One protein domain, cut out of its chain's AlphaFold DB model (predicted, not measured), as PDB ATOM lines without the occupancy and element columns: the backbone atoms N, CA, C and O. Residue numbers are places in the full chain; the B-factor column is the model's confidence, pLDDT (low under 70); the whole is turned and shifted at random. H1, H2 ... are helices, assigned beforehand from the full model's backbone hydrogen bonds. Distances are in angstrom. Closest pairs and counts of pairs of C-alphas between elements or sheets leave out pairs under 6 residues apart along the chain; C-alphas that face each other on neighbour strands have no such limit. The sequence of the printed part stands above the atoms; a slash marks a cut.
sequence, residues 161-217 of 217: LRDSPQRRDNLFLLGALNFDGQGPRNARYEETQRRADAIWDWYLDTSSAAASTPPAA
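What this domain is: This is residues 161 to 217 of the 217 residues of the protein "Cytochrome P450" of Xanthobacteraceae bacterium (UniProt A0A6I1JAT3). A short helical hairpin, H1 and H2, joined at one end of the model by a loop, with a third helix, H3, that turns off from the end of H2 and runs back past H1 toward the other end, where a tail, residues 211 to 217, adds to the length. Residues 182 to 187, in the loop from H1 into H2, stick out. The printed part has 57 residues with three named helices in the order H1, H2, H3 and no named strand; its class is all helix. It is loose, with a radius of gyration of the C-alphas of 13.4 A, and spans 45 by 21 by 15 A.

How they stand to each other: After residues 161 to 166 comes H1, residues 167 to 181. H2, residues 187 to 197, touches H1, and the closest C-alphas, those of Asp 180 and Tyr 189, are 5.0 A apart. The two form a helical hairpin, running opposite ways at a steep tilt of 39 degrees. H3, residues 200 to 210, and H2 meet only through their link. H1 and H3 are near each other, with 8 pairs of C-alphas within 10 A. In H1, H2 and H3 every O i to N i+4 pair is within hydrogen-bond range.

Where its parts are: H1 begins at C-alpha 167, at (-43.156, 5.731, -76.915), and is 20.6 A from first to last C-alpha. H2 begins at C-alpha 187, at (-46.656, -5.999, -54.880), and is 15.3 A long. H3 measures 15.4 A and ends at C-alpha 210, at (-53.021, 14.665, -78.393).

The domain as a whole: The C-alphas of Ala 187 and Ala 217, the two farthest apart, are 46.2 A from each other. Ala 217 is the chain's last residue. The printed part has no cut, and the links H1 to H2 and H2 to H3 are tight. The mean pLDDT of the printed part is 80.9, and residues 207 to 217 are under 70.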
ATOM      1  N   LEU A 161     -50.439   9.691 -82.154       77.88
ATOM      2  CA  LEU A 161     -49.451   9.789 -81.083       77.88
ATOM      3  C   LEU A 161     -48.086  10.166 -81.660       77.88
ATOM      4  O   LEU A 161     -47.550   9.469 -82.524       77.88
ATOM      5  N   ARG A 162     -47.488  11.239 -81.129       77.12
ATOM      6  CA  ARG A 162     -46.149  11.701 -81.527       77.12
ATOM      7  C   ARG A 162     -45.121  10.596 -81.378       77.12
ATOM      8  O   ARG A 162     -45.094   9.916 -80.356       77.12
ATOM      9  N   ASP A 163     -44.266  10.449 -82.378       77.75
ATOM     10  CA  ASP A 163     -43.183   9.483 -82.311       77.75
ATOM     11  C   ASP A 163     -42.100   9.922 -81.316       77.75
ATOM     12  O   ASP A 163     -41.758  11.100 -81.216       77.75
ATOM     13  N   SER A 164     -41.593   8.964 -80.546       83.25
ATOM     14  CA  SER A 164     -40.440   9.139 -79.661       83.25
ATOM     15  C   SER A 164     -39.795   7.778 -79.392       83.25
ATOM     16  O   SER A 164     -40.512   6.774 -79.351       83.25
ATOM     17  N   PRO A 165     -38.470   7.715 -79.147       85.31
ATOM     18  CA  PRO A 165     -37.785   6.448 -78.877       85.31
ATOM     19  C   PRO A 165     -38.388   5.659 -77.706       85.31
ATOM     20  O   PRO A 165     -38.363   4.434 -77.708       85.31
ATOM     21  N   GLN A 166     -38.957   6.356 -76.719       88.50
ATOM     22  CA  GLN A 166     -39.538   5.775 -75.508       88.50
ATOM     23  C   GLN A 166     -41.030   5.431 -75.653       88.50
ATOM     24  O   GLN A 166     -41.593   4.789 -74.767       88.50
ATOM     25  N   ARG A 167     -41.695   5.845 -76.747       87.94
ATOM     26  CA  ARG A 167     -43.156   5.731 -76.915       87.94
ATOM     27  C   ARG A 167     -43.656   4.314 -76.698       87.94
ATOM     28  O   ARG A 167     -44.637   4.113 -75.991       87.94
ATOM     29  N   ARG A 168     -42.994   3.345 -77.327       89.19
ATOM     30  CA  ARG A 168     -43.375   1.935 -77.269       89.19
ATOM     31  C   ARG A 168     -43.420   1.441 -75.823       89.19
ATOM     32  O   ARG A 168     -44.477   1.027 -75.352       89.19
ATOM     33  N   ASP A 169     -42.290   1.521 -75.133       90.94
ATOM     34  CA  ASP A 169     -42.136   0.974 -73.784       90.94
ATOM     35  C   ASP A 169     -43.052   1.690 -72.791       90.94
ATOM     36  O   ASP A 169     -43.686   1.050 -71.950       90.94
ATOM     37  N   ASN A 170     -43.204   3.008 -72.946       92.06
ATOM     38  CA  ASN A 170     -44.092   3.801 -72.106       92.06
ATOM     39  C   ASN A 170     -45.565   3.426 -72.313       92.06
ATOM     40  O   ASN A 170     -46.300   3.304 -71.336       92.06
ATOM     41  N   LEU A 171     -46.013   3.182 -73.550       89.56
ATOM     42  CA  LEU A 171     -47.387   2.742 -73.816       89.56
ATOM     43  C   LEU A 171     -47.679   1.363 -73.212       89.56
ATOM     44  O   LEU A 171     -48.736   1.180 -72.605       89.56
ATOM     45  N   PHE A 172     -46.752   0.406 -73.321       92.19
ATOM     46  CA  PHE A 172     -46.924  -0.905 -72.687       92.19
ATOM     47  C   PHE A 172     -46.905  -0.817 -71.162       92.19
ATOM     48  O   PHE A 172     -47.712  -1.478 -70.507       92.19
ATOM     49  N   LEU A 173     -46.056   0.038 -70.586       94.12
ATOM     50  CA  LEU A 173     -46.030   0.283 -69.146       94.12
ATOM     51  C   LEU A 173     -47.339   0.909 -68.643       94.12
ATOM     52  O   LEU A 173     -47.871   0.470 -67.625       94.12
ATOM     53  N   LEU A 174     -47.900   1.881 -69.366       91.56
ATOM     54  CA  LEU A 174     -49.209   2.457 -69.041       91.56
ATOM     55  C   LEU A 174     -50.337   1.423 -69.173       91.56
ATOM     56  O   LEU A 174     -51.258   1.408 -68.356       91.56
ATOM     57  N   GLY A 175     -50.254   0.532 -70.166       91.94
ATOM     58  CA  GLY A 175     -51.165  -0.604 -70.306       91.94
ATOM     59  C   GLY A 175     -51.100  -1.544 -69.102       91.94
ATOM     60  O   GLY A 175     -52.137  -1.854 -68.514       91.94
ATOM     61  N   ALA A 176     -49.891  -1.936 -68.693       94.44
ATOM     62  CA  ALA A 176     -49.666  -2.751 -67.502       94.44
ATOM     63  C   ALA A 176     -50.222  -2.069 -66.245       94.44
ATOM     64  O   ALA A 176     -50.975  -2.695 -65.501       94.44
ATOM     65  N   LEU A 177     -49.951  -0.770 -66.057       94.12
ATOM     66  CA  LEU A 177     -50.494   0.000 -64.936       94.12
ATOM     67  C   LEU A 177     -52.023  -0.027 -64.923       94.12
ATOM     68  O   LEU A 177     -52.622  -0.175 -63.860       94.12
ATOM     69  N   ASN A 178     -52.665   0.088 -66.089       91.81
ATOM     70  CA  ASN A 178     -54.118   0.040 -66.165       91.81
ATOM     71  C   ASN A 178     -54.694  -1.313 -65.731       91.81
ATOM     72  O   ASN A 178     -55.688  -1.325 -65.006       91.81
ATOM     73  N   PHE A 179     -54.094  -2.429 -66.146       92.31
ATOM     74  CA  PHE A 179     -54.555  -3.757 -65.734       92.31
ATOM     75  C   PHE A 179     -54.247  -4.043 -64.259       92.31
ATOM     76  O   PHE A 179     -55.129  -4.493 -63.529       92.31
ATOM     77  N   ASP A 180     -53.043  -3.714 -63.792       94.12
ATOM     78  CA  ASP A 180     -52.655  -3.923 -62.396       94.12
ATOM     79  C   ASP A 180     -53.475  -3.038 -61.443       94.12
ATOM     80  O   ASP A 180     -53.908  -3.491 -60.383       94.12
ATOM     81  N   GLY A 181     -53.769  -1.795 -61.840       92.00
ATOM     82  CA  GLY A 181     -54.592  -0.854 -61.076       92.00
ATOM     83  C   GLY A 181     -56.079  -1.222 -61.005       92.00
ATOM     84  O   GLY A 181     -56.805  -0.695 -60.160       92.00
ATOM     85  N   GLN A 182     -56.562  -2.128 -61.864       92.12
ATOM     86  CA  GLN A 182     -57.911  -2.701 -61.750       92.12
ATOM     87  C   GLN A 182     -57.986  -3.816 -60.695       92.12
ATOM     88  O   GLN A 182     -59.087  -4.198 -60.294       92.12
ATOM     89  N   GLY A 183     -56.848  -4.343 -60.245       93.19
ATOM     90  CA  GLY A 183     -56.761  -5.359 -59.204       93.19
ATOM     91  C   GLY A 183     -56.623  -4.793 -57.784       93.19
ATOM     92  O   GLY A 183     -56.864  -3.609 -57.533       93.19
ATOM     93  N   PRO A 184     -56.260  -5.645 -56.809       93.81
ATOM     94  CA  PRO A 184     -55.905  -5.206 -55.469       93.81
ATOM     95  C   PRO A 184     -54.560  -4.472 -55.478       93.81
ATOM     96  O   PRO A 184     -53.690  -4.736 -56.305       93.81
ATOM     97  N   ARG A 185     -54.342  -3.610 -54.479       92.00
ATOM     98  CA  ARG A 185     -53.029  -3.002 -54.226       92.00
ATOM     99  C   ARG A 185     -52.075  -4.049 -53.646       92.00
ATOM    100  O   ARG A 185     -52.003  -4.225 -52.434       92.00
ATOM    101  N   ASN A 186     -51.422  -4.792 -54.528       93.69
ATOM    102  CA  ASN A 186     -50.441  -5.826 -54.214       93.69
ATOM    103  C   ASN A 186     -49.042  -5.417 -54.718       93.69
ATOM    104  O   ASN A 186     -48.873  -4.374 -55.348       93.69
ATOM    105  N   ALA A 187     -48.038  -6.264 -54.474       95.31
ATOM    106  CA  ALA A 187     -46.656  -5.999 -54.880       95.31
ATOM    107  C   ALA A 187     -46.490  -5.768 -56.397       95.31
ATOM    108  O   ALA A 187     -45.634  -4.986 -56.802       95.31
ATOM    109  N   ARG A 188     -47.321  -6.417 -57.231       94.75
ATOM    110  CA  ARG A 188     -47.341  -6.218 -58.688       94.75
ATOM    111  C   ARG A 188     -47.766  -4.794 -59.038       94.75
ATOM    112  O   ARG A 188     -47.027  -4.104 -59.731       94.75
ATOM    113  N   TYR A 189     -48.905  -4.343 -58.509       94.44
ATOM    114  CA  TYR A 189     -49.369  -2.971 -58.706       94.44
ATOM    115  C   TYR A 189     -48.341  -1.947 -58.213       94.44
ATOM    116  O   TYR A 189     -48.037  -0.998 -58.927       94.44
ATOM    117  N   GLU A 190     -47.767  -2.150 -57.025       95.38
ATOM    118  CA  GLU A 190     -46.772  -1.229 -56.464       95.38
ATOM    119  C   GLU A 190     -45.516  -1.116 -57.334       95.38
ATOM    120  O   GLU A 190     -45.002  -0.017 -57.536       95.38
ATOM    121  N   GLU A 191     -45.020  -2.233 -57.872       96.00
ATOM    122  CA  GLU A 191     -43.875  -2.229 -58.784       96.00
ATOM    123  C   GLU A 191     -44.200  -1.526 -60.106       96.00
ATOM    124  O   GLU A 191     -43.439  -0.668 -60.559       96.00
ATOM    125  N   THR A 192     -45.348  -1.836 -60.708       95.50
ATOM    126  CA  THR A 192     -45.778  -1.193 -61.953       95.50
ATOM    127  C   THR A 192     -46.008   0.309 -61.757       95.50
ATOM    128  O   THR A 192     -45.581   1.100 -62.597       95.50
ATOM    129  N   GLN A 193     -46.595   0.724 -60.629       94.62
ATOM    130  CA  GLN A 193     -46.774   2.133 -60.270       94.62
ATOM    131  C   GLN A 193     -45.427   2.850 -60.132       94.62
ATOM    132  O   GLN A 193     -45.241   3.881 -60.771       94.62
ATOM    133  N   ARG A 194     -44.458   2.284 -59.394       95.88
ATOM    134  CA  ARG A 194     -43.111   2.878 -59.259       95.88
ATOM    135  C   ARG A 194     -42.452   3.137 -60.611       95.88
ATOM    136  O   ARG A 194     -41.831   4.178 -60.811       95.88
ATOM    137  N   ARG A 195     -42.574   2.187 -61.540       96.19
ATOM    138  CA  ARG A 195     -42.041   2.329 -62.902       96.19
ATOM    139  C   ARG A 195     -42.792   3.404 -63.686       96.19
ATOM    140  O   ARG A 195     -42.160   4.177 -64.400       96.19
ATOM    141  N   ALA A 196     -44.117   3.456 -63.564       93.69
ATOM    142  CA  ALA A 196     -44.947   4.431 -64.266       93.69
ATOM    143  C   ALA A 196     -44.737   5.870 -63.763       93.69
ATOM    144  O   ALA A 196     -44.751   6.803 -64.564       93.69
ATOM    145  N   ASP A 197     -44.467   6.058 -62.469       93.38
ATOM    146  CA  ASP A 197     -44.157   7.371 -61.891       93.38
ATOM    147  C   ASP A 197     -42.924   8.006 -62.559       93.38
ATOM    148  O   ASP A 197     -42.870   9.219 -62.756       93.38
ATOM    149  N   ALA A 198     -41.959   7.187 -62.995       94.06
ATOM    150  CA  ALA A 198     -40.754   7.651 -63.683       94.06
ATOM    151  C   ALA A 198     -41.005   8.187 -65.106       94.06
ATOM    152  O   ALA A 198     -40.121   8.822 -65.678       94.06
ATOM    153  N   ILE A 199     -42.187   7.945 -65.688       91.62
ATOM    154  CA  ILE A 199     -42.550   8.391 -67.046       91.62
ATOM    155  C   ILE A 199     -43.655   9.457 -67.047       91.62
ATOM    156  O   ILE A 199     -44.224   9.763 -68.098       91.62
ATOM    157  N   TRP A 200     -43.970  10.032 -65.883       86.19
ATOM    158  CA  TRP A 200     -45.095  10.956 -65.725       86.19
ATOM    159  C   TRP A 200     -44.981  12.214 -66.600       86.19
ATOM    160  O   TRP A 200     -45.949  12.597 -67.256       86.19
ATOM    161  N   ASP A 201     -43.789  12.805 -66.693       87.88
ATOM    162  CA  ASP A 201     -43.556  13.989 -67.531       87.88
ATOM    163  C   ASP A 201     -43.803  13.692 -69.019       87.88
ATOM    164  O   ASP A 201     -44.447  14.476 -69.720       87.88
ATOM    165  N   TRP A 202     -43.369  12.518 -69.491       87.88
ATOM    166  CA  TRP A 202     -43.626  12.062 -70.861       87.88
ATOM    167  C   TRP A 202     -45.128  11.883 -71.125       87.88
ATOM    168  O   TRP A 202     -45.630  12.252 -72.191       87.88
ATOM    169  N   TYR A 203     -45.863  11.343 -70.147       82.94
ATOM    170  CA  TYR A 203     -47.310  11.169 -70.244       82.94
ATOM    171  C   TYR A 203     -48.045  12.513 -70.356       82.94
ATOM    172  O   TYR A 203     -48.951  12.648 -71.187       82.94
ATOM    173  N   LEU A 204     -47.648  13.515 -69.563       82.25
ATOM    174  CA  LEU A 204     -48.245  14.853 -69.603       82.25
ATOM    175  C   LEU A 204     -47.998  15.558 -70.944       82.25
ATOM    176  O   LEU A 204     -48.944  16.090 -71.532       82.25
ATOM    177  N   ASP A 205     -46.767  15.510 -71.455       81.12
ATOM    178  CA  ASP A 205     -46.415  16.105 -72.752       81.12
ATOM    179  C   ASP A 205     -47.236  15.473 -73.890       81.12
ATOM    180  O   ASP A 205     -47.919  16.165 -74.652       81.12
ATOM    181  N   THR A 206     -47.304  14.140 -73.919       73.81
ATOM    182  CA  THR A 206     -48.049  13.390 -74.944       73.81
ATOM    183  C   THR A 206     -49.560  13.643 -74.872       73.81
ATOM    184  O   THR A 206     -50.210  13.828 -75.905       73.81
ATOM    185  N   SER A 207     -50.131  13.714 -73.666       66.75
ATOM    186  CA  SER A 207     -51.567  13.969 -73.462       66.75
ATOM    187  C   SER A 207     -51.971  15.392 -73.867       66.75
ATOM    188  O   SER A 207     -53.042  15.597 -74.443       66.75
ATOM    189  N   SER A 208     -51.102  16.378 -73.621       58.78
ATOM    190  CA  SER A 208     -51.321  17.770 -74.036       58.78
ATOM    191  C   SER A 208     -51.235  17.954 -75.562       58.78
ATOM    192  O   SER A 208     -52.012  18.707 -76.158       58.78
ATOM    193  N   ALA A 209     -50.350  17.197 -76.219       50.78
ATOM    194  CA  ALA A 209     -50.190  17.186 -77.668       50.78
ATOM    195  C   ALA A 209     -51.351  16.490 -78.399       50.78
ATOM    196  O   ALA A 209     -51.809  16.986 -79.431       50.78
ATOM    197  N   ALA A 210     -51.862  15.379 -77.852       50.06
ATOM    198  CA  ALA A 210     -53.021  14.665 -78.393       50.06
ATOM    199  C   ALA A 210     -54.301  15.523 -78.362       50.06
ATOM    200  O   ALA A 210     -55.116  15.454 -79.279       50.06
ATOM    201  N   ALA A 211     -54.450  16.399 -77.362       44.16
ATOM    202  CA  ALA A 211     -55.548  17.368 -77.298       44.16
ATOM    203  C   ALA A 211     -55.444  18.497 -78.348       44.16
ATOM    204  O   ALA A 211     -56.433  19.175 -78.619       44.16
ATOM    205  N   SER A 212     -54.261  18.698 -78.939       35.44
ATOM    206  CA  SER A 212     -53.945  19.832 -79.821       35.44
ATOM    207  C   SER A 212     -53.941  19.488 -81.317       35.44
ATOM    208  O   SER A 212     -53.709  20.372 -82.138       35.44
ATOM    209  N   THR A 213     -54.191  18.229 -81.693       35.19
ATOM    210  CA  THR A 213     -54.147  17.794 -83.098       35.19
ATOM    211  C   THR A 213     -55.570  17.534 -83.605       35.19
ATOM    212  O   THR A 213     -56.152  16.505 -83.259       35.19
ATOM    213  N   PRO A 214     -56.187  18.444 -84.386       28.03
ATOM    214  CA  PRO A 214     -57.447  18.131 -85.052       28.03
ATOM    215  C   PRO A 214     -57.215  17.007 -86.079       28.03
ATOM    216  O   PRO A 214     -56.136  16.960 -86.676       28.03
ATOM    217  N   PRO A 215     -58.189  16.101 -86.301       31.41
ATOM    218  CA  PRO A 215     -58.061  15.097 -87.348       31.41
ATOM    219  C   PRO A 215     -57.848  15.813 -88.684       31.41
ATOM    220  O   PRO A 215     -58.612  16.719 -89.028       31.41
ATOM    221  N   ALA A 216     -56.780  15.445 -89.393       33.00
ATOM    222  CA  ALA A 216     -56.542  15.919 -90.747       33.00
ATOM    223  C   ALA A 216     -57.781  15.594 -91.601       33.00
ATOM    224  O   ALA A 216     -58.288  14.470 -91.549       33.00
ATOM    225  N   ALA A 217     -58.297  16.621 -92.277       33.84
ATOM    226  CA  ALA A 217     -59.478  16.555 -93.133       33.84
ATOM    227  C   ALA A 217     -59.226  15.744 -94.409       33.84
ATOM    228  O   ALA A 217     -58.078  15.782 -94.907       33.84
TER     229      ALA A 217